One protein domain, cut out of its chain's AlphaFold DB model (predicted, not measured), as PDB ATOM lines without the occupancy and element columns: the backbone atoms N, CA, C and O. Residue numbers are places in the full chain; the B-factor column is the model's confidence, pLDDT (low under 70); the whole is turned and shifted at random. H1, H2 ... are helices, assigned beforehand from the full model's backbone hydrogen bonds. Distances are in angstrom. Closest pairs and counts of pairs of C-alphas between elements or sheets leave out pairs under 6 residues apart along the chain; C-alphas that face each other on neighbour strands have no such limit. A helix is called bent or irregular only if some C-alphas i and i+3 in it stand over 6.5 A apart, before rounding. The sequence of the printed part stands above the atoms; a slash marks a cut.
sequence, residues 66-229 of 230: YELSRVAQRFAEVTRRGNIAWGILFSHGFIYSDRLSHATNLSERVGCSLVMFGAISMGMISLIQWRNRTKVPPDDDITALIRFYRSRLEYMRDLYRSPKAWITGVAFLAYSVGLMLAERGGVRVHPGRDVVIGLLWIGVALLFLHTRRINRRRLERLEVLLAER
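AT A GLANCE: This is residues 66 to 229 of the 230 residues of an uncharacterized protein of Granulicella mallensis (UniProt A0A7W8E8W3). The model is a long, loosely packed rod of helices, with H6 running along much of one side. At one end H2 and H3 make a helical hairpin with H5 packed on H3; toward the other end H1 and H4 cross, and H6 packs on H4 with its residues 212 to 222. The printed part has 164 residues with six named helices, H1 to H6 in chain order, and no named strand; the class is all helix. The whole is loose, with a radius of gyration of the C-alphas of 19.7 A, and spans 66 by 28 by 25 A.

IN THESE COORDINATES: H6, the longest helix, holds residues 191 to 227 and measures 54.8 A, from C-alpha 191 at (27.974, 32.920, 43.574) to C-alpha 227 at (12.279, -17.372, 28.661). H3 holds residues 106 to 135, 44.6 A; it is neither bent nor irregular, but only just: C-alphas 131 and 134 are 6.2 A apart. H5 holds residues 163 to 184, 31.6 A, and H2 residues 85 to 102, 26.3 A. H4 holds residues 142 to 159, 25.1 A. H1 holds residues 66 to 81, 22.7 A, and begins with C-alpha 66 at (-0.027, -10.129, 36.563).

HOW THE PARTS SIT: H6 touches H4 at a steep tilt of 48 degrees, opposite ways; the closest C-alphas, of Leu 219 and Leu 153, are 6.3 A apart. H6 and H5 are close but not clearly touching, with the C-alphas of Asp 194 and Met 180 7.1 A apart, at a shallow tilt of 16 degrees. H6 is apart from H2 and H3, and only just apart from H1, at 8.3 A. H4 touches H1 with residues 142 to 149 alone, Tyr 149 and Ala 72 having the closest C-alphas at 5.6 A; the steep tilt of 68 degrees is only just short of about perpendicular. H3 is the hub, touching three helices. It touches H5 at 38 degrees, opposite ways, only just a steep tilt, with the C-alphas of Gly 111 and Gly 178 closest at 3.8 A. H2 and H3 form the hairpin, at a shallow tilt of 22 degrees, with the C-alphas of Trp 86 and Gly 123 closest at 4.3 A. H1 and H3 only just touch, with 3 pairs of C-alphas within 8 A, and only at their ends; the closest are those of Arg 80 and Arg 133, 5.8 A. H2 and H5 are near each other. Every O i to N i+4 pair is within hydrogen-bond range in H1, H4, H5 and H6; the counts are 13 of 14 in H2 and 24 of 26 in H3.

THE WHOLE: The C-alphas farthest apart, of Thr 104 and Arg 229, are 66.7 A apart, while those of the first and last printed residues, Tyr 66 and Arg 229, are 14.2 A apart. The printed part has no cut and no long link. The mean pLDDT of the printed part is 83.7; residues 185 to 191, 193 to 194, 201 and 229 are under 70.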
ATOM      1  N   TYR A  66       0.973 -11.103  36.136       79.44
ATOM      2  CA  TYR A  66      -0.027 -10.129  36.563       79.44
ATOM      3  C   TYR A  66       0.620  -8.826  37.057       79.44
ATOM      4  O   TYR A  66       0.163  -7.727  36.748       79.44
ATOM      5  N   GLU A  67       1.730  -8.922  37.786       81.94
ATOM      6  CA  GLU A  67       2.484  -7.735  38.184       81.94
ATOM      7  C   GLU A  67       3.184  -7.083  36.989       81.94
ATOM      8  O   GLU A  67       3.181  -5.856  36.873       81.94
ATOM      9  N   LEU A  68       3.714  -7.885  36.058       82.69
ATOM     10  CA  LEU A  68       4.328  -7.368  34.836       82.69
ATOM     11  C   LEU A  68       3.320  -6.601  33.972       82.69
ATOM     12  O   LEU A  68       3.632  -5.504  33.499       82.69
ATOM     13  N   SER A  69       2.111  -7.138  33.783       83.56
ATOM     14  CA  SER A  69       1.053  -6.460  33.030       83.56
ATOM     15  C   SER A  69       0.635  -5.160  33.714       83.56
ATOM     16  O   SER A  69       0.546  -4.129  33.050       83.56
ATOM     17  N   ARG A  70       0.504  -5.155  35.046       85.75
ATOM     18  CA  ARG A  70       0.214  -3.943  35.826       85.75
ATOM     19  C   ARG A  70       1.306  -2.879  35.681       85.75
ATOM     20  O   ARG A  70       0.999  -1.693  35.540       85.75
ATOM     21  N   VAL A  71       2.583  -3.272  35.698       85.12
ATOM     22  CA  VAL A  71       3.717  -2.353  35.488       85.12
ATOM     23  C   VAL A  71       3.717  -1.800  34.062       85.12
ATOM     24  O   VAL A  71       3.868  -0.590  33.885       85.12
ATOM     25  N   ALA A  72       3.508  -2.654  33.057       86.69
ATOM     26  CA  ALA A  72       3.424  -2.246  31.657       86.69
ATOM     27  C   ALA A  72       2.249  -1.284  31.414       86.69
ATOM     28  O   ALA A  72       2.416  -0.261  30.750       86.69
ATOM     29  N   GLN A  73       1.092  -1.555  32.022       88.25
ATOM     30  CA  GLN A  73      -0.098  -0.712  31.943       88.25
ATOM     31  C   GLN A  73       0.137   0.652  32.602       88.25
ATOM     32  O   GLN A  73      -0.103   1.687  31.984       88.25
ATOM     33  N   ARG A  74       0.714   0.684  33.811       87.75
ATOM     34  CA  ARG A  74       1.075   1.945  34.482       87.75
ATOM     35  C   ARG A  74       2.078   2.754  33.660       87.75
ATOM     36  O   ARG A  74       1.973   3.976  33.567       87.75
ATOM     37  N   PHE A  75       3.057   2.084  33.057       86.44
ATOM     38  CA  PHE A  75       4.028   2.730  32.182       86.44
ATOM     39  C   PHE A  75       3.361   3.336  30.939       86.44
ATOM     40  O   PHE A  75       3.668   4.473  30.564       86.44
ATOM     41  N   ALA A  76       2.435   2.607  30.317       87.31
ATOM     42  CA  ALA A  76       1.653   3.088  29.187       87.31
ATOM     43  C   ALA A  76       0.787   4.295  29.573       87.31
ATOM     44  O   ALA A  76       0.816   5.302  28.868       87.31
ATOM     45  N   GLU A  77       0.110   4.255  30.722       88.00
ATOM     46  CA  GLU A  77      -0.706   5.363  31.229       88.00
ATOM     47  C   GLU A  77       0.125   6.641  31.430       88.00
ATOM     48  O   GLU A  77      -0.232   7.711  30.928       88.00
ATOM     49  N   VAL A  78       1.281   6.529  32.096       84.06
ATOM     50  CA  VAL A  78       2.213   7.654  32.281       84.06
ATOM     51  C   VAL A  78       2.704   8.183  30.930       84.06
ATOM     52  O   VAL A  78       2.768   9.395  30.722       84.06
ATOM     53  N   THR A  79       2.998   7.291  29.982       85.38
ATOM     54  CA  THR A  79       3.443   7.675  28.634       85.38
ATOM     55  C   THR A  79       2.337   8.385  27.843       85.38
ATOM     56  O   THR A  79       2.629   9.347  27.131       85.38
ATOM     57  N   ARG A  80       1.069   7.972  27.990       84.75
ATOM     58  CA  ARG A  80      -0.089   8.613  27.336       84.75
ATOM     59  C   ARG A  80      -0.352  10.014  27.866       84.75
ATOM     60  O   ARG A  80      -0.580  10.918  27.060       84.75
ATOM     61  N   ARG A  81      -0.282  10.207  29.192       83.06
ATOM     62  CA  ARG A  81      -0.425  11.537  29.819       83.06
ATOM     63  C   ARG A  81       0.566  12.535  29.217       83.06
ATOM     64  O   ARG A  81       0.212  13.686  28.971       83.06
ATOM     65  N   GLY A  82       1.760  12.057  28.867       71.62
ATOM     66  CA  GLY A  82       2.778  12.854  28.197       71.62
ATOM     67  C   GLY A  82       3.324  13.965  29.093       71.62
ATOM     68  O   GLY A  82       2.965  14.097  30.260       71.62
ATOM     69  N   ASN A  83       4.233  14.764  28.541       77.25
ATOM     70  CA  ASN A  83       4.824  15.899  29.239       77.25
ATOM     71  C   ASN A  83       4.737  17.146  28.345       77.25
ATOM     72  O   ASN A  83       5.040  17.078  27.152       77.25
ATOM     73  N   ILE A  84       4.336  18.278  28.927       83.75
ATOM     74  CA  ILE A  84       4.297  19.602  28.282       83.75
ATOM     75  C   ILE A  84       5.674  20.285  28.228       83.75
ATOM     76  O   ILE A  84       5.785  21.421  27.773       83.75
ATOM     77  N   ALA A  85       6.733  19.592  28.658       84.31
ATOM     78  CA  ALA A  85       8.106  20.093  28.672       84.31
ATOM     79  C   ALA A  85       8.557  20.699  27.337       84.31
ATOM     80  O   ALA A  85       9.274  21.693  27.345       84.31
ATOM     81  N   TRP A  86       8.116  20.157  26.195       88.12
ATOM     82  CA  TRP A  86       8.463  20.712  24.883       88.12
ATOM     83  C   TRP A  86       7.982  22.164  24.716       88.12
ATOM     84  O   TRP A  86       8.732  22.993  24.213       88.12
ATOM     85  N   GLY A  87       6.773  22.492  25.191       86.12
ATOM     86  CA  GLY A  87       6.216  23.844  25.108       86.12
ATOM     87  C   GLY A  87       6.966  24.826  26.004       86.12
ATOM     88  O   GLY A  87       7.318  25.919  25.566       86.12
ATOM     89  N   ILE A  88       7.300  24.399  27.227       88.12
ATOM     90  CA  ILE A  88       8.113  25.189  28.166       88.12
ATOM     91  C   ILE A  88       9.493  25.474  27.557       88.12
ATOM     92  O   ILE A  88       9.942  26.619  27.533       88.12
ATOM     93  N   LEU A  89      10.146  24.456  26.996       90.06
ATOM     94  CA  LEU A  89      11.465  24.597  26.382       90.06
ATOM     95  C   LEU A  89      11.442  25.533  25.166       90.06
ATOM     96  O   LEU A  89      12.304  26.401  25.061       90.06
ATOM     97  N   PHE A  90      10.444  25.438  24.282       91.62
ATOM     98  CA  PHE A  90      10.337  26.393  23.176       91.62
ATOM     99  C   PHE A  90      10.051  27.814  23.653       91.62
ATOM    100  O   PHE A  90      10.654  28.742  23.121       91.62
ATOM    101  N   SER A  91       9.210  27.997  24.676       87.50
ATOM    102  CA  SER A  91       8.963  29.330  25.244       87.50
ATOM    103  C   SER A  91      10.256  29.982  25.746       87.50
ATOM    104  O   SER A  91      10.508  31.147  25.452       87.50
ATOM    105  N   HIS A  92      11.143  29.209  26.384       88.81
ATOM    106  CA  HIS A  92      12.479  29.675  26.752       88.81
ATOM    107  C   HIS A  92      13.332  30.022  25.529       88.81
ATOM    108  O   HIS A  92      14.003  31.050  25.533       88.81
ATOM    109  N   GLY A  93      13.286  29.210  24.471       89.50
ATOM    110  CA  GLY A  93      13.949  29.533  23.207       89.50
ATOM    111  C   GLY A  93      13.525  30.901  22.657       89.50
ATOM    112  O   GLY A  93      14.384  31.700  22.296       89.50
ATOM    113  N   PHE A  94      12.223  31.207  22.671       91.75
ATOM    114  CA  PHE A  94      11.697  32.506  22.234       91.75
ATOM    115  C   PHE A  94      12.127  33.660  23.146       91.75
ATOM    116  O   PHE A  94      12.608  34.670  22.641       91.75
ATOM    117  N   ILE A  95      12.026  33.498  24.471       89.12
ATOM    118  CA  ILE A  95      12.450  34.521  25.447       89.12
ATOM    119  C   ILE A  95      13.932  34.874  25.255       89.12
ATOM    120  O   ILE A  95      14.298  36.047  25.229       89.12
ATOM    121  N   TYR A  96      14.799  33.873  25.093       90.88
ATOM    122  CA  TYR A  96      16.234  34.108  24.914       90.88
ATOM    123  C   TYR A  96      16.604  34.588  23.508       90.88
ATOM    124  O   TYR A  96      17.637  35.237  23.361       90.88
ATOM    125  N   SER A  97      15.769  34.331  22.499       93.50
ATOM    126  CA  SER A  97      15.903  34.933  21.166       93.50
ATOM    127  C   SER A  97      15.626  36.439  21.204       93.50
ATOM    128  O   SER A  97      16.413  37.230  20.687       93.50
ATOM    129  N   ASP A  98      14.559  36.853  21.892       91.81
ATOM    130  CA  ASP A  98      14.264  38.273  22.118       91.81
ATOM    131  C   ASP A  98      15.357  38.949  22.960       91.81
ATOM    132  O   ASP A  98      15.859  40.019  22.627       91.81
ATOM    133  N   ARG A  99      15.841  38.278  24.009       90.94
ATOM    134  CA  ARG A  99      16.963  38.802  24.794       90.94
ATOM    135  C   ARG A  99      18.252  38.923  23.975       90.94
ATOM    136  O   ARG A  99      19.025  39.854  24.183       90.94
ATOM    137  N   LEU A 100      18.498  38.000  23.046       93.94
ATOM    138  CA  LEU A 100      19.669  38.030  22.169       93.94
ATOM    139  C   LEU A 100      19.678  39.269  21.262       93.94
ATOM    140  O   LEU A 100      20.753  39.822  21.033       93.94
ATOM    141  N   SER A 101      18.517  39.731  20.782       94.44
ATOM    142  CA  SER A 101      18.431  40.926  19.925       94.44
ATOM    143  C   SER A 101      18.769  42.220  20.678       94.44
ATOM    144  O   SER A 101      19.304  43.153  20.081       94.44
ATOM    145  N   HIS A 102      18.552  42.243  21.996       92.19
ATOM    146  CA  HIS A 102      18.853  43.375  22.878       92.19
ATOM    147  C   HIS A 102      20.205  43.253  23.602       92.19
ATOM    148  O   HIS A 102      20.613  44.169  24.320       92.19
ATOM    149  N   ALA A 103      20.923  42.139  23.429       91.25
ATOM    150  CA  ALA A 103      22.166  41.876  24.142       91.25
ATOM    151  C   ALA A 103      23.301  42.809  23.679       91.25
ATOM    152  O   ALA A 103      23.681  42.854  22.499       91.25
ATOM    153  N   THR A 104      23.897  43.519  24.637       90.50
ATOM    154  CA  THR A 104      24.927  44.540  24.374       90.50
ATOM    155  C   THR A 104      26.350  44.000  24.486       90.50
ATOM    156  O   THR A 104      27.242  44.488  23.795       90.50
ATOM    157  N   ASN A 105      26.577  42.965  25.299       92.38
ATOM    158  CA  ASN A 105      27.902  42.386  25.523       92.38
ATOM    159  C   ASN A 105      28.049  40.976  24.914       92.38
ATOM    160  O   ASN A 105      27.078  40.245  24.708       92.38
ATOM    161  N   LEU A 106      29.295  40.589  24.611       91.88
ATOM    162  CA  LEU A 106      29.597  39.316  23.944       91.88
ATOM    163  C   LEU A 106      29.209  38.100  24.801       91.88
ATOM    164  O   LEU A 106      28.679  37.129  24.266       91.88
ATOM    165  N   SER A 107      29.437  38.161  26.118       90.56
ATOM    166  CA  SER A 107      29.094  37.070  27.043       90.56
ATOM    167  C   SER A 107      27.595  36.776  27.030       90.56
ATOM    168  O   SER A 107      27.199  35.618  26.941       90.56
ATOM    169  N   GLU A 108      26.761  37.813  27.069       89.69
ATOM    170  CA  GLU A 108      25.309  37.687  27.024       89.69
ATOM    171  C   GLU A 108      24.844  37.153  25.673       89.69
ATOM    172  O   GLU A 108      24.020  36.246  25.636       89.69
ATOM    173  N   ARG A 109      25.424  37.623  24.561       94.00
ATOM    174  CA  ARG A 109      25.103  37.103  23.220       94.00
ATOM    175  C   ARG A 109      25.410  35.616  23.085       94.00
ATOM    176  O   ARG A 109      24.572  34.852  22.600       94.00
ATOM    177  N   VAL A 110      26.594  35.195  23.529       95.00
ATOM    178  CA  VAL A 110      26.997  33.780  23.533       95.00
ATOM    179  C   VAL A 110      26.093  32.981  24.469       95.00
ATOM    180  O   VAL A 110      25.600  31.922  24.087       95.00
ATOM    181  N   GLY A 111      25.817  33.512  25.661       93.31
ATOM    182  CA  GLY A 111      24.927  32.897  26.638       93.31
ATOM    183  C   GLY A 111      23.527  32.657  26.083       93.31
ATOM    184  O   GLY A 111      23.071  31.517  26.031       93.31
ATOM    185  N   CYS A 112      22.872  33.706  25.586       93.62
ATOM    186  CA  CYS A 112      21.538  33.632  24.997       93.62
ATOM    187  C   CYS A 112      21.489  32.684  23.793       93.62
ATOM    188  O   CYS A 112      20.553  31.893  23.681       93.62
ATOM    189  N   SER A 113      22.521  32.692  22.942       95.94
ATOM    190  CA  SER A 113      22.625  31.778  21.798       95.94
ATOM    191  C   SER A 113      22.702  30.310  22.236       95.94
ATOM    192  O   SER A 113      22.022  29.453  21.668       95.94
ATOM    193  N   LEU A 114      23.483  30.012  23.279       95.62
ATOM    194  CA  LEU A 114      23.600  28.668  23.850       95.62
ATOM    195  C   LEU A 114      22.304  28.209  24.535       95.62
ATOM    196  O   LEU A 114      21.898  27.057  24.346       95.62
ATOM    197  N   VAL A 115      21.623  29.099  25.273       94.06
ATOM    198  CA  VAL A 115      20.300  28.804  25.856       94.06
ATOM    199  C   VAL A 115      19.299  28.491  24.759       94.06
ATOM    200  O   VAL A 115      18.645  27.454  24.820       94.06
ATOM    201  N   MET A 116      19.206  29.345  23.741       95.56
ATOM    202  CA  MET A 116      18.290  29.165  22.619       95.56
ATOM    203  C   MET A 116      18.548  27.833  21.903       95.56
ATOM    204  O   MET A 116      17.620  27.042  21.726       95.56
ATOM    205  N   PHE A 117      19.805  27.537  21.562       95.44
ATOM    206  CA  PHE A 117      20.186  26.281  20.916       95.44
ATOM    207  C   PHE A 117      19.821  25.055  21.764       95.44
ATOM    208  O   PHE A 117      19.199  24.110  21.268       95.44
ATOM    209  N   GLY A 118      20.177  25.074  23.049       94.31
ATOM    210  CA  GLY A 118      19.885  23.982  23.971       94.31
ATOM    211  C   GLY A 118      18.383  23.786  24.189       94.31
ATOM    212  O   GLY A 118      17.891  22.658  24.125       94.31
ATOM    213  N   ALA A 119      17.639  24.879  24.367       93.06
ATOM    214  CA  ALA A 119      16.195  24.873  24.576       93.06
ATOM    215  C   ALA A 119      15.443  24.334  23.353       93.06
ATOM    216  O   ALA A 119      14.618  23.432  23.496       93.06
ATOM    217  N   ILE A 120      15.773  24.804  22.144       94.38
ATOM    218  CA  ILE A 120      15.164  24.325  20.892       94.38
ATOM    219  C   ILE A 120      15.492  22.848  20.677       94.38
ATOM    220  O   ILE A 120      14.598  22.056  20.383       94.38
ATOM    221  N   SER A 121      16.751  22.449  20.870       93.38
ATOM    222  CA  SER A 121      17.182  21.059  20.680       93.38
ATOM    223  C   SER A 121      16.457  20.105  21.635       93.38
ATOM    224  O   SER A 121      15.896  19.095  21.207       93.38
ATOM    225  N   MET A 122      16.401  20.440  22.927       91.69
ATOM    226  CA  MET A 122      15.663  19.652  23.920       91.69
ATOM    227  C   MET A 122      14.146  19.690  23.689       91.69
ATOM    228  O   MET A 122      13.472  18.677  23.894       91.69
ATOM    229  N   GLY A 123      13.610  20.826  23.236       92.38
ATOM    230  CA  GLY A 123      12.211  20.985  22.846       92.38
ATOM    231  C   GLY A 123      11.844  20.055  21.694       92.38
ATOM    232  O   GLY A 123      10.872  19.310  21.792       92.38
ATOM    233  N   MET A 124      12.684  19.990  20.658       92.38
ATOM    234  CA  MET A 124      12.524  19.078  19.524       92.38
ATOM    235  C   MET A 124      12.596  17.609  19.944       92.38
ATOM    236  O   MET A 124      11.751  16.811  19.538       92.38
ATOM    237  N   ILE A 125      13.554  17.234  20.798       89.69
ATOM    238  CA  ILE A 125      13.646  15.864  21.327       89.69
ATOM    239  C   ILE A 125      12.378  15.511  22.112       89.69
ATOM    240  O   ILE A 125      11.793  14.445  21.901       89.69
ATOM    241  N   SER A 126      11.918  16.418  22.974       87.94
ATOM    242  CA  SER A 126      10.699  16.244  23.768       87.94
ATOM    243  C   SER A 126       9.453  16.153  22.882       87.94
ATOM    244  O   SER A 126       8.586  15.319  23.133       87.94
ATOM    245  N   LEU A 127       9.387  16.932  21.800       89.69
ATOM    246  CA  LEU A 127       8.304  16.893  20.819       89.69
ATOM    247  C   LEU A 127       8.292  15.574  20.035       89.69
ATOM    248  O   LEU A 127       7.231  14.989  19.827       89.69
ATOM    249  N   ILE A 128       9.458  15.053  19.641       88.31
ATOM    250  CA  ILE A 128       9.572  13.735  18.997       88.31
ATOM    251  C   ILE A 128       9.106  12.632  19.954       88.31
ATOM    252  O   ILE A 128       8.395  11.710  19.546       88.31
ATOM    253  N   GLN A 129       9.485  12.707  21.232       84.38
ATOM    254  CA  GLN A 129       9.020  11.758  22.246       84.38
ATOM    255  C   GLN A 129       7.508  11.855  22.458       84.38
ATOM    256  O   GLN A 129       6.835  10.827  22.481       84.38
ATOM    257  N   TRP A 130       6.974  13.074  22.528       85.81
ATOM    258  CA  TRP A 130       5.542  13.331  22.600       85.81
ATOM    259  C   TRP A 130       4.814  12.777  21.377       85.81
ATOM    260  O   TRP A 130       3.823  12.082  21.533       85.81
ATOM    261  N   ARG A 131       5.324  12.966  20.157       85.94
ATOM    262  CA  ARG A 131       4.708  12.394  18.949       85.94
ATOM    263  C   ARG A 131       4.696  10.867  18.987       85.94
ATOM    264  O   ARG A 131       3.718  10.258  18.576       85.94
ATOM    265  N   ASN A 132       5.743  10.239  19.517       81.00
ATOM    266  CA  ASN A 132       5.786   8.782  19.662       81.00
ATOM    267  C   ASN A 132       4.785   8.232  20.698       81.00
ATOM    268  O   ASN A 132       4.578   7.020  20.720       81.00
ATOM    269  N   ARG A 133       4.114   9.076  21.500       76.44
ATOM    270  CA  ARG A 133       3.038   8.646  22.416       76.44
ATOM    271  C   ARG A 133       1.827   8.064  21.687       76.44
ATOM    272  O   ARG A 133       1.100   7.267  22.262       76.44
ATOM    273  N   THR A 134       1.610   8.442  20.428       75.44
ATOM    274  CA  THR A 134       0.492   7.914  19.632       75.44
ATOM    275  C   THR A 134       0.678   6.443  19.270       75.44
ATOM    276  O   THR A 134      -0.257   5.809  18.805       75.44
ATOM    277  N   LYS A 135       1.878   5.893  19.499       84.81
ATOM    278  CA  LYS A 135       2.204   4.479  19.288       84.81
ATOM    279  C   LYS A 135       1.950   3.609  20.524       84.81
ATOM    280  O   LYS A 135       2.296   2.433  20.495       84.81
ATOM    281  N   VAL A 136       1.434   4.175  21.618       87.06
ATOM    282  CA  VAL A 136       1.091   3.392  22.813       87.06
ATOM    283  C   VAL A 136      -0.130   2.518  22.482       87.06
ATOM    284  O   VAL A 136      -1.151   3.082  22.087       87.06
ATOM    285  N   PRO A 137      -0.051   1.182  22.635       88.81
ATOM    286  CA  PRO A 137      -1.185   0.286  22.405       88.81
ATOM    287  C   PRO A 137      -2.386   0.619  23.306       88.81
ATOM    288  O   PRO A 137      -2.181   1.212  24.371       88.81
ATOM    289  N   PRO A 138      -3.619   0.256  22.914       87.12
ATOM    290  CA  PRO A 138      -4.796   0.345  23.783       87.12
ATOM    291  C   PRO A 138      -4.685  -0.595  25.004       87.12
ATOM    292  O   PRO A 138      -3.820  -1.468  25.049       87.12
ATOM    293  N   ASP A 139      -5.494  -0.350  26.043       83.00
ATOM    294  CA  ASP A 139      -5.377  -1.037  27.349       83.00
ATOM    295  C   ASP A 139      -5.863  -2.492  27.356       83.00
ATOM    296  O   ASP A 139      -5.548  -3.241  28.278       83.00
ATOM    297  N   ASP A 140      -6.630  -2.883  26.345       85.94
ATOM    298  CA  ASP A 140      -7.229  -4.206  26.182       85.94
ATOM    299  C   ASP A 140      -6.226  -5.268  25.697       85.94
ATOM    300  O   ASP A 140      -6.348  -6.438  26.064       85.94
ATOM    301  N   ASP A 141      -5.186  -4.881  24.952       89.06
ATOM    302  CA  ASP A 141      -4.138  -5.800  24.492       89.06
ATOM    303  C   ASP A 141      -2.917  -5.815  25.432       89.06
ATOM    304  O   ASP A 141      -1.887  -5.163  25.215       89.06
ATOM    305  N   ILE A 142      -3.012  -6.641  26.477       86.81
ATOM    306  CA  ILE A 142      -1.938  -6.864  27.460       86.81
ATOM    307  C   ILE A 142      -0.636  -7.333  26.784       86.81
ATOM    308  O   ILE A 142       0.461  -6.941  27.194       86.81
ATOM    309  N   THR A 143      -0.725  -8.144  25.729       88.44
ATOM    310  CA  THR A 143       0.461  -8.682  25.045       88.44
ATOM    311  C   THR A 143       1.175  -7.582  24.261       88.44
ATOM    312  O   THR A 143       2.411  -7.519  24.259       88.44
ATOM    313  N   ALA A 144       0.423  -6.695  23.607       89.12
ATOM    314  CA  ALA A 144       0.978  -5.513  22.960       89.12
ATOM    315  C   ALA A 144       1.579  -4.537  23.978       89.12
ATOM    316  O   ALA A 144       2.661  -4.008  23.722       89.12
ATOM    317  N   LEU A 145       0.955  -4.345  25.146       89.44
ATOM    318  CA  LEU A 145       1.504  -3.510  26.222       89.44
ATOM    319  C   LEU A 145       2.845  -4.034  26.745       89.44
ATOM    320  O   LEU A 145       3.785  -3.253  26.905       89.44
ATOM    321  N   ILE A 146       2.975  -5.346  26.962       87.75
ATOM    322  CA  ILE A 146       4.240  -5.958  27.399       87.75
ATOM    323  C   ILE A 146       5.320  -5.806  26.315       87.75
ATOM    324  O   ILE A 146       6.448  -5.417  26.625       87.75
ATOM    325  N   ARG A 147       4.988  -6.035  25.034       90.00
ATOM    326  CA  ARG A 147       5.921  -5.816  23.909       90.00
ATOM    327  C   ARG A 147       6.334  -4.349  23.776       90.00
ATOM    328  O   ARG A 147       7.513  -4.050  23.582       90.00
ATOM    329  N   PHE A 148       5.388  -3.426  23.929       90.06
ATOM    330  CA  PHE A 148       5.656  -1.993  23.956       90.06
ATOM    331  C   PHE A 148       6.595  -1.632  25.112       90.06
ATOM    332  O   PHE A 148       7.604  -0.962  24.898       90.06
ATOM    333  N   TYR A 149       6.324  -2.140  26.316       89.19
ATOM    334  CA  TYR A 149       7.167  -1.919  27.485       89.19
ATOM    335  C   TYR A 149       8.598  -2.432  27.270       89.19
ATOM    336  O   TYR A 149       9.555  -1.680  27.468       89.19
ATOM    337  N   ARG A 150       8.747  -3.667  26.770       89.44
ATOM    338  CA  ARG A 150      10.042  -4.263  26.414       89.44
ATOM    339  C   ARG A 150      10.801  -3.416  25.394       89.44
ATOM    340  O   ARG A 150      11.916  -2.985  25.676       89.44
ATOM    341  N   SER A 151      10.184  -3.119  24.250       88.88
ATOM    342  CA  SER A 151      10.824  -2.321  23.191       88.88
ATOM    343  C   SER A 151      11.248  -0.936  23.688       88.88
ATOM    344  O   SER A 151      12.266  -0.389  23.261       88.88
ATOM    345  N   ARG A 152      10.507  -0.361  24.645       88.12
ATOM    346  CA  ARG A 152      10.858   0.921  25.249       88.12
ATOM    347  C   ARG A 152      12.030   0.810  26.222       88.12
ATOM    348  O   ARG A 152      12.857   1.719  26.240       88.12
ATOM    349  N   LEU A 153      12.131  -0.271  26.995       85.69
ATOM    350  CA  LEU A 153      13.299  -0.552  27.835       85.69
ATOM    351  C   LEU A 153      14.560  -0.782  26.992       85.69
ATOM    352  O   LEU A 153      15.602  -0.206  27.302       85.69
ATOM    353  N   GLU A 154      14.454  -1.542  25.901       86.38
ATOM    354  CA  GLU A 154      15.535  -1.745  24.925       86.38
ATOM    355  C   GLU A 154      15.961  -0.412  24.302       86.38
ATOM    356  O   GLU A 154      17.136  -0.042  24.352       86.38
ATOM    357  N   TYR A 155      14.995   0.387  23.838       84.62
ATOM    358  CA  TYR A 155      15.259   1.733  23.338       84.62
ATOM    359  C   TYR A 155      15.976   2.600  24.376       84.62
ATOM    360  O   TYR A 155      16.931   3.283  24.031       84.62
ATOM    361  N   MET A 156      15.547   2.590  25.643       81.50
ATOM    362  CA  MET A 156      16.190   3.374  26.702       81.50
ATOM    363  C   MET A 156      17.606   2.882  27.007       81.50
ATOM    364  O   MET A 156      18.490   3.707  27.223       81.50
ATOM    365  N   ARG A 157      17.848   1.565  27.010       82.75
ATOM    366  CA  ARG A 157      19.189   0.975  27.158       82.75
ATOM    367  C   ARG A 157      20.120   1.469  26.050       82.75
ATOM    368  O   ARG A 157      21.241   1.894  26.338       82.75
ATOM    369  N   ASP A 158      19.631   1.447  24.815       82.75
ATOM    370  CA  ASP A 158      20.420   1.751  23.623       82.75
ATOM    371  C   ASP A 158      20.534   3.258  23.371       82.75
ATOM    372  O   ASP A 158      21.541   3.721  22.834       82.75
ATOM    373  N   LEU A 159      19.575   4.058  23.856       79.94
ATOM    374  CA  LEU A 159      19.598   5.518  23.781       79.94
ATOM    375  C   LEU A 159      20.906   6.070  24.347       79.94
ATOM    376  O   LEU A 159      21.522   6.905  23.692       79.94
ATOM    377  N   TYR A 160      21.371   5.547  25.486       70.56
ATOM    378  CA  TYR A 160      22.621   5.968  26.135       70.56
ATOM    379  C   TYR A 160      23.889   5.640  25.343       70.56
ATOM    380  O   TYR A 160      24.926   6.252  25.587       70.56
ATOM    381  N   ARG A 161      23.833   4.670  24.426       77.44
ATOM    382  CA  ARG A 161      24.924   4.369  23.486       77.44
ATOM    383  C   ARG A 161      24.750   5.090  22.152       77.44
ATOM    384  O   ARG A 161      25.693   5.182  21.378       77.44
ATOM    385  N   SER A 162      23.547   5.583  21.875       80.56
ATOM    386  CA  SER A 162      23.234   6.233  20.615       80.56
ATOM    387  C   SER A 162      23.795   7.662  20.557       80.56
ATOM    388  O   SER A 162      23.834   8.355  21.580       80.56
ATOM    389  N   PRO A 163      24.094   8.174  19.349       81.94
ATOM    390  CA  PRO A 163      24.432   9.584  19.142       81.94
ATOM    391  C   PRO A 163      23.385  10.556  19.709       81.94
ATOM    392  O   PRO A 163      23.704  11.687  20.062       81.94
ATOM    393  N   LYS A 164      22.127  10.116  19.861       80.62
ATOM    394  CA  LYS A 164      21.040  10.934  20.416       80.62
ATOM    395  C   LYS A 164      21.259  11.276  21.889       80.62
ATOM    396  O   LYS A 164      20.896  12.378  22.297       80.62
ATOM    397  N   ALA A 165      21.858  10.385  22.686       82.19
ATOM    398  CA  ALA A 165      22.209  10.717  24.069       82.19
ATOM    399  C   ALA A 165      23.302  11.783  24.125       82.19
ATOM    400  O   ALA A 165      23.209  12.692  24.944       82.19
ATOM    401  N   TRP A 166      24.280  11.717  23.217       83.25
ATOM    402  CA  TRP A 166      25.308  12.749  23.113       83.25
ATOM    403  C   TRP A 166      24.700  14.103  22.734       83.25
ATOM    404  O   TRP A 166      24.926  15.081  23.438       83.25
ATOM    405  N   ILE A 167      23.824  14.143  21.723       87.25
ATOM    406  CA  ILE A 167      23.087  15.361  21.340       87.25
ATOM    407  C   ILE A 167      22.273  15.912  22.520       87.25
ATOM    408  O   ILE A 167      22.298  17.111  22.776       87.25
ATOM    409  N   THR A 168      21.580  15.046  23.269       86.19
ATOM    410  CA  THR A 168      20.792  15.463  24.442       86.19
ATOM    411  C   THR A 168      21.691  16.051  25.532       86.19
ATOM    412  O   THR A 168      21.371  17.096  26.092       86.19
ATOM    413  N   GLY A 169      22.831  15.410  25.809       85.94
ATOM    414  CA  GLY A 169      23.809  15.886  26.788       85.94
ATOM    415  C   GLY A 169      24.429  17.224  26.392       85.94
ATOM    416  O   GLY A 169      24.483  18.133  27.215       85.94
ATOM    417  N   VAL A 170      24.824  17.377  25.124       89.75
ATOM    418  CA  VAL A 170      25.362  18.632  24.577       89.75
ATOM    419  C   VAL A 170      24.316  19.743  24.618       89.75
ATOM    420  O   VAL A 170      24.630  20.845  25.053       89.75
ATOM    421  N   ALA A 171      23.066  19.467  24.233       91.31
ATOM    422  CA  ALA A 171      21.982  20.445  24.292       91.31
ATOM    423  C   ALA A 171      21.699  20.910  25.727       91.31
ATOM    424  O   ALA A 171      21.543  22.105  25.972       91.31
ATOM    425  N   PHE A 172      21.677  19.981  26.686       88.62
ATOM    426  CA  PHE A 172      21.482  20.306  28.097       88.62
ATOM    427  C   PHE A 172      22.670  21.111  28.660       88.62
ATOM    428  O   PHE A 172      22.461  22.091  29.383       88.62
ATOM    429  N   LEU A 173      23.906  20.765  28.271       88.44
ATOM    430  CA  LEU A 173      25.127  21.479  28.667       88.44
ATOM    431  C   LEU A 173      25.143  22.899  28.109       88.44
ATOM    432  O   LEU A 173      25.323  23.848  28.869       88.44
ATOM    433  N   ALA A 174      24.886  23.043  26.807       92.38
ATOM    434  CA  ALA A 174      24.755  24.331  26.140       92.38
ATOM    435  C   ALA A 174      23.693  25.189  26.833       92.38
ATOM    436  O   ALA A 174      23.974  26.325  27.196       92.38
ATOM    437  N   TYR A 175      22.519  24.624  27.117       90.38
ATOM    438  CA  TYR A 175      21.455  25.337  27.817       90.38
ATOM    439  C   TYR A 175      21.913  25.892  29.174       90.38
ATOM    440  O   TYR A 175      21.678  27.056  29.487       90.38
ATOM    441  N   SER A 176      22.613  25.088  29.974       85.56
ATOM    442  CA  SER A 176      23.005  25.499  31.325       85.56
ATOM    443  C   SER A 176      24.189  26.458  31.362       85.56
ATOM    444  O   SER A 176      24.159  27.436  32.104       85.56
ATOM    445  N   VAL A 177      25.221  26.209  30.548       88.25
ATOM    446  CA  VAL A 177      26.344  27.146  30.387       88.25
ATOM    447  C   VAL A 177      25.832  28.464  29.815       88.25
ATOM    448  O   VAL A 177      26.228  29.536  30.265       88.25
ATOM    449  N   GLY A 178      24.893  28.385  28.871       91.19
ATOM    450  CA  GLY A 178      24.211  29.537  28.313       91.19
ATOM    451  C   GLY A 178      23.511  30.371  29.381       91.19
ATOM    452  O   GLY A 178      23.706  31.583  29.415       91.19
ATOM    453  N   LEU A 179      22.758  29.731  30.285       87.56
ATOM    454  CA  LEU A 179      22.086  30.413  31.395       87.56
ATOM    455  C   LEU A 179      23.090  31.162  32.277       87.56
ATOM    456  O   LEU A 179      22.892  32.340  32.564       87.56
ATOM    457  N   MET A 180      24.197  30.513  32.646       85.25
ATOM    458  CA  MET A 180      25.251  31.140  33.450       85.25
ATOM    459  C   MET A 180      25.862  32.364  32.751       85.25
ATOM    460  O   MET A 180      26.045  33.410  33.372       85.25
ATOM    461  N   LEU A 181      26.164  32.267  31.452       87.12
ATOM    462  CA  LEU A 181      26.770  33.363  30.685       87.12
ATOM    463  C   LEU A 181      25.799  34.517  30.409       87.12
ATOM    464  O   LEU A 181      26.205  35.680  30.468       87.12
ATOM    465  N   ALA A 182      24.531  34.204  30.131       85.50
ATOM    466  CA  ALA A 182      23.489  35.190  29.868       85.50
ATOM    467  C   ALA A 182      23.170  36.020  31.117       85.50
ATOM    468  O   ALA A 182      22.899  37.215  31.027       85.50
ATOM    469  N   GLU A 183      23.226  35.422  32.305       80.75
ATOM    470  CA  GLU A 183      22.943  36.140  33.549       80.75
ATOM    471  C   GLU A 183      24.109  37.009  34.024       80.75
ATOM    472  O   GLU A 183      23.876  38.108  34.529       80.75
ATOM    473  N   ARG A 184      25.356  36.592  33.765       72.31
ATOM    474  CA  ARG A 184      26.561  37.385  34.071       72.31
ATOM    475  C   ARG A 184      26.609  38.739  33.363       72.31
ATOM    476  O   ARG A 184      27.243  39.656  33.875       72.31
ATOM    477  N   GLY A 185      25.955  38.867  32.208       61.59
ATOM    478  CA  GLY A 185      25.945  40.095  31.414       61.59
ATOM    479  C   GLY A 185      24.949  41.170  31.868       61.59
ATOM    480  O   GLY A 185      25.044  42.284  31.364       61.59
ATOM    481  N   GLY A 186      24.013  40.866  32.782       55.94
ATOM    482  CA  GLY A 186      22.882  41.757  33.093       55.94
ATOM    483  C   GLY A 186      22.732  42.184  34.558       55.94
ATOM    484  O   GLY A 186      22.348  43.321  34.811       55.94
ATOM    485  N   VAL A 187      23.028  41.324  35.543       52.56
ATOM    486  CA  VAL A 187      22.870  41.626  36.985       52.56
ATOM    487  C   VAL A 187      23.896  40.823  37.797       52.56
ATOM    488  O   VAL A 187      24.268  39.721  37.406       52.56
ATOM    489  N   ARG A 188      24.370  41.387  38.924       53.00
ATOM    490  CA  ARG A 188      25.371  40.811  39.848       53.00
ATOM    491  C   ARG A 188      25.276  39.285  39.965       53.00
ATOM    492  O   ARG A 188      24.265  38.740  40.402       53.00
ATOM    493  N   VAL A 189      26.386  38.624  39.648       57.09
ATOM    494  CA  VAL A 189      26.588  37.185  39.834       57.09
ATOM    495  C   VAL A 189      26.405  36.855  41.311       57.09
ATOM    496  O   VAL A 189      27.233  37.236  42.136       57.09
ATOM    497  N   HIS A 190      25.326  36.162  41.668       62.97
ATOM    498  CA  HIS A 190      25.209  35.573  42.996       62.97
ATOM    499  C   HIS A 190      25.967  34.238  42.986       62.97
ATOM    500  O   HIS A 190      25.461  33.275  42.409       62.97
ATOM    501  N   PRO A 191      27.148  34.132  43.625       68.62
ATOM    502  CA  PRO A 191      27.974  32.920  43.574       68.62
ATOM    503  C   PRO A 191      27.238  31.675  44.091       68.62
ATOM    504  O   PRO A 191      27.473  30.571  43.610       68.62
ATOM    505  N   GLY A 192      26.278  31.846  45.010       75.12
ATOM    506  CA  GLY A 192      25.428  30.751  45.481       75.12
ATOM    507  C   GLY A 192      24.572  30.118  44.379       75.12
ATOM    508  O   GLY A 192      24.346  28.912  44.400       75.12
ATOM    509  N   ARG A 193      24.136  30.891  43.378       67.50
ATOM    510  CA  ARG A 193      23.304  30.385  42.281       67.50
ATOM    511  C   ARG A 193      24.100  29.492  41.327       67.50
ATOM    512  O   ARG A 193      23.613  28.422  40.970       67.50
ATOM    513  N   ASP A 194      25.328  29.886  40.988       68.50
ATOM    514  CA  ASP A 194      26.235  29.089  40.149       68.50
ATOM    515  C   ASP A 194      26.543  27.732  40.809       68.50
ATOM    516  O   ASP A 194      26.488  26.688  40.155       68.50
ATOM    517  N   VAL A 195      26.783  27.731  42.127       73.19
ATOM    518  CA  VAL A 195      26.996  26.505  42.915       73.19
ATOM    519  C   VAL A 195      25.750  25.617  42.917       73.19
ATOM    520  O   VAL A 195      25.863  24.413  42.694       73.19
ATOM    521  N   VAL A 196      24.556  26.185  43.117       74.56
ATOM    522  CA  VAL A 196      23.294  25.423  43.091       74.56
ATOM    523  C   VAL A 196      23.063  24.778  41.725       74.56
ATOM    524  O   VAL A 196      22.710  23.602  41.660       74.56
ATOM    525  N   ILE A 197      23.305  25.506  40.632       70.56
ATOM    526  CA  ILE A 197      23.190  24.963  39.272       70.56
ATOM    527  C   ILE A 197      24.204  23.828  39.063       70.56
ATOM    528  O   ILE A 197      23.837  22.771  38.549       70.56
ATOM    529  N   GLY A 198      25.454  23.996  39.507       70.62
ATOM    530  CA  GLY A 198      26.478  22.947  39.444       70.62
ATOM    531  C   GLY A 198      26.118  21.688  40.247       70.62
ATOM    532  O   GLY A 198      26.275  20.569  39.759       70.62
ATOM    533  N   LEU A 199      25.565  21.842  41.451       75.00
ATOM    534  CA  LEU A 199      25.076  20.715  42.253       75.00
ATOM    535  C   LEU A 199      23.882  20.017  41.592       75.00
ATOM    536  O   LEU A 199      23.802  18.788  41.604       75.00
ATOM    537  N   LEU A 200      22.986  20.780  40.962       74.88
ATOM    538  CA  LEU A 200      21.865  20.235  40.199       74.88
ATOM    539  C   LEU A 200      22.365  19.384  39.024       74.88
ATOM    540  O   LEU A 200      21.827  18.306  38.785       74.88
ATOM    541  N   TRP A 201      23.444  19.798  38.355       69.44
ATOM    542  CA  TRP A 201      24.110  19.014  37.311       69.44
ATOM    543  C   TRP A 201      24.641  17.673  37.796       69.44
ATOM    544  O   TRP A 201      24.397  16.646  37.159       69.44
ATOM    545  N   ILE A 202      25.334  17.675  38.934       73.25
ATOM    546  CA  ILE A 202      25.822  16.444  39.559       73.25
ATOM    547  C   ILE A 202      24.629  15.545  39.903       73.25
ATOM    548  O   ILE A 202      24.635  14.361  39.567       73.25
ATOM    549  N   GLY A 203      23.570  16.111  40.487       74.00
ATOM    550  CA  GLY A 203      22.335  15.391  40.800       74.00
ATOM    551  C   GLY A 203      21.684  14.760  39.566       74.00
ATOM    552  O   GLY A 203      21.373  13.571  39.573       74.00
ATOM    553  N   VAL A 204      21.536  15.516  38.478       74.06
ATOM    554  CA  VAL A 204      20.965  15.032  37.212       74.06
ATOM    555  C   VAL A 204      21.831  13.928  36.603       74.06
ATOM    556  O   VAL A 204      21.301  12.887  36.213       74.06
ATOM    557  N   ALA A 205      23.156  14.093  36.568       71.56
ATOM    558  CA  ALA A 205      24.071  13.067  36.068       71.56
ATOM    559  C   ALA A 205      23.976  11.765  36.883       71.56
ATOM    560  O   ALA A 205      23.893  10.674  36.310       71.56
ATOM    561  N   LEU A 206      23.918  11.867  38.215       74.94
ATOM    562  CA  LEU A 206      23.728  10.719  39.102       74.94
ATOM    563  C   LEU A 206      22.370  10.048  38.875       74.94
ATOM    564  O   LEU A 206      22.316   8.822  38.762       74.94
ATOM    565  N   LEU A 207      21.292  10.823  38.731       75.19
ATOM    566  CA  LEU A 207      19.961  10.305  38.405       75.19
ATOM    567  C   LEU A 207      19.944   9.584  37.053       75.19
ATOM    568  O   LEU A 207      19.333   8.522  36.944       75.19
ATOM    569  N   PHE A 208      20.644  10.098  36.040       73.44
ATOM    570  CA  PHE A 208      20.779   9.427  34.745       73.44
ATOM    571  C   PHE A 208      21.506   8.086  34.866       73.44
ATOM    572  O   PHE A 208      21.019   7.069  34.366       73.44
ATOM    573  N   LEU A 209      22.649   8.054  35.560       76.06
ATOM    574  CA  LEU A 209      23.397   6.816  35.799       76.06
ATOM    575  C   LEU A 209      22.569   5.800  36.591       76.06
ATOM    576  O   LEU A 209      22.563   4.610  36.266       76.06
ATOM    577  N   HIS A 210      21.840   6.272  37.599       75.75
ATOM    578  CA  HIS A 210      20.963   5.452  38.421       75.75
ATOM    579  C   HIS A 210      19.797   4.874  37.604       75.75
ATOM    580  O   HIS A 210      19.601   3.658  37.574       75.75
ATOM    581  N   THR A 211      19.099   5.714  36.839       75.19
ATOM    582  CA  THR A 211      17.991   5.307  35.960       75.19
ATOM    583  C   THR A 211      18.450   4.291  34.917       75.19
ATOM    584  O   THR A 211      17.763   3.304  34.657       75.19
ATOM    585  N   ARG A 212      19.649   4.472  34.348       77.75
ATOM    586  CA  ARG A 212      20.245   3.509  33.414       77.75
ATOM    587  C   ARG A 212      20.460   2.140  34.059       77.75
ATOM    588  O   ARG A 212      20.153   1.126  33.435       77.75
ATOM    589  N   ARG A 213      20.984   2.097  35.291       79.38
ATOM    590  CA  ARG A 213      21.183   0.839  36.033       79.38
ATOM    591  C   ARG A 213      19.851   0.141  36.307       79.38
ATOM    592  O   ARG A 213      19.755  -1.060  36.075       79.38
ATOM    593  N   ILE A 214      18.829   0.890  36.727       79.12
ATOM    594  CA  ILE A 214      17.482   0.352  36.967       79.12
ATOM    595  C   ILE A 214      16.896  -0.235  35.682       79.12
ATOM    596  O   ILE A 214      16.494  -1.395  35.671       79.12
ATOM    597  N   ASN A 215      16.889   0.527  34.586       77.69
ATOM    598  CA  ASN A 215      16.301   0.081  33.320       77.69
ATOM    599  C   ASN A 215      16.981  -1.181  32.779       77.69
ATOM    600  O   ASN A 215      16.301  -2.065  32.267       77.69
ATOM    601  N   ARG A 216      18.307  -1.290  32.935       81.19
ATOM    602  CA  ARG A 216      19.047  -2.498  32.563       81.19
ATOM    603  C   ARG A 216      18.591  -3.712  33.377       81.19
ATOM    604  O   ARG A 216      18.240  -4.723  32.783       81.19
ATOM    605  N   ARG A 217      18.535  -3.591  34.709       80.81
ATOM    606  CA  ARG A 217      18.075  -4.676  35.598       80.81
ATOM    607  C   ARG A 217      16.638  -5.105  35.279       80.81
ATOM    608  O   ARG A 217      16.324  -6.288  35.338       80.81
ATOM    609  N   ARG A 218      15.759  -4.155  34.933       77.94
ATOM    610  CA  ARG A 218      14.372  -4.453  34.534       77.94
ATOM    611  C   ARG A 218      14.296  -5.250  33.242       77.94
ATOM    612  O   ARG A 218      13.490  -6.168  33.159       77.94
ATOM    613  N   LEU A 219      15.117  -4.898  32.256       84.38
ATOM    614  CA  LEU A 219      15.161  -5.621  30.993       84.38
ATOM    615  C   LEU A 219      15.652  -7.060  31.199       84.38
ATOM    616  O   LEU A 219      14.994  -7.978  30.732       84.38
ATOM    617  N   GLU A 220      16.729  -7.247  31.968       84.44
ATOM    618  CA  GLU A 220      17.271  -8.575  32.300       84.44
ATOM    619  C   GLU A 220      16.210  -9.460  32.993       84.44
ATOM    620  O   GLU A 220      16.003 -10.601  32.595       84.44
ATOM    621  N   ARG A 221      15.461  -8.927  33.972       80.75
ATOM    622  CA  ARG A 221      14.357  -9.669  34.621       80.75
ATOM    623  C   ARG A 221      13.216 -10.005  33.660       80.75
ATOM    624  O   ARG A 221      12.663 -11.097  33.720       80.75
ATOM    625  N   LEU A 222      12.850  -9.062  32.794       83.62
ATOM    626  CA  LEU A 222      11.785  -9.260  31.813       83.62
ATOM    627  C   LEU A 222      12.153 -10.359  30.805       83.62
ATOM    628  O   LEU A 222      11.284 -11.123  30.406       83.62
ATOM    629  N   GLU A 223      13.426 -10.460  30.420       86.25
ATOM    630  CA  GLU A 223      13.925 -11.528  29.548       86.25
ATOM    631  C   GLU A 223      13.849 -12.907  30.222       86.25
ATOM    632  O   GLU A 223      13.383 -13.847  29.584       86.25
ATOM    633  N   VAL A 224      14.206 -13.016  31.508       85.31
ATOM    634  CA  VAL A 224      14.093 -14.274  32.278       85.31
ATOM    635  C   VAL A 224      12.641 -14.752  32.362       85.31
ATOM    636  O   VAL A 224      12.349 -15.883  31.981       85.31
ATOM    637  N   LEU A 225      11.711 -13.873  32.753       82.19
ATOM    638  CA  LEU A 225      10.284 -14.211  32.871       82.19
ATOM    639  C   LEU A 225       9.645 -14.636  31.540       82.19
ATOM    640  O   LEU A 225       8.665 -15.380  31.525       82.19
ATOM    641  N   LEU A 226      10.153 -14.126  30.413       81.75
ATOM    642  CA  LEU A 226       9.687 -14.536  29.090       81.75
ATOM    643  C   LEU A 226      10.304 -15.872  28.649       81.75
ATOM    644  O   LEU A 226       9.618 -16.635  27.975       81.75
ATOM    645  N   ALA A 227      11.559 -16.148  29.020       84.75
ATOM    646  CA  ALA A 227      12.279 -17.372  28.661       84.75
ATOM    647  C   ALA A 227      11.799 -18.609  29.436       84.75
ATOM    648  O   ALA A 227      11.744 -19.690  28.867       84.75
ATOM    649  N   GLU A 228      11.377 -18.465  30.696       82.88
ATOM    650  CA  GLU A 228      10.781 -19.560  31.488       82.88
ATOM    651  C   GLU A 228       9.460 -20.101  30.903       82.88
ATOM    652  O   GLU A 228       8.923 -21.100  31.378       82.88
ATOM    653  N   ARG A 229       8.913 -19.437  29.876       67.31
ATOM    654  CA  ARG A 229       7.592 -19.716  29.304       67.31
ATOM    655  C   ARG A 229       7.615 -20.117  27.822       67.31
ATOM    656  O   ARG A 229       6.557 -20.463  27.299       67.31
TER     657      ARG A 229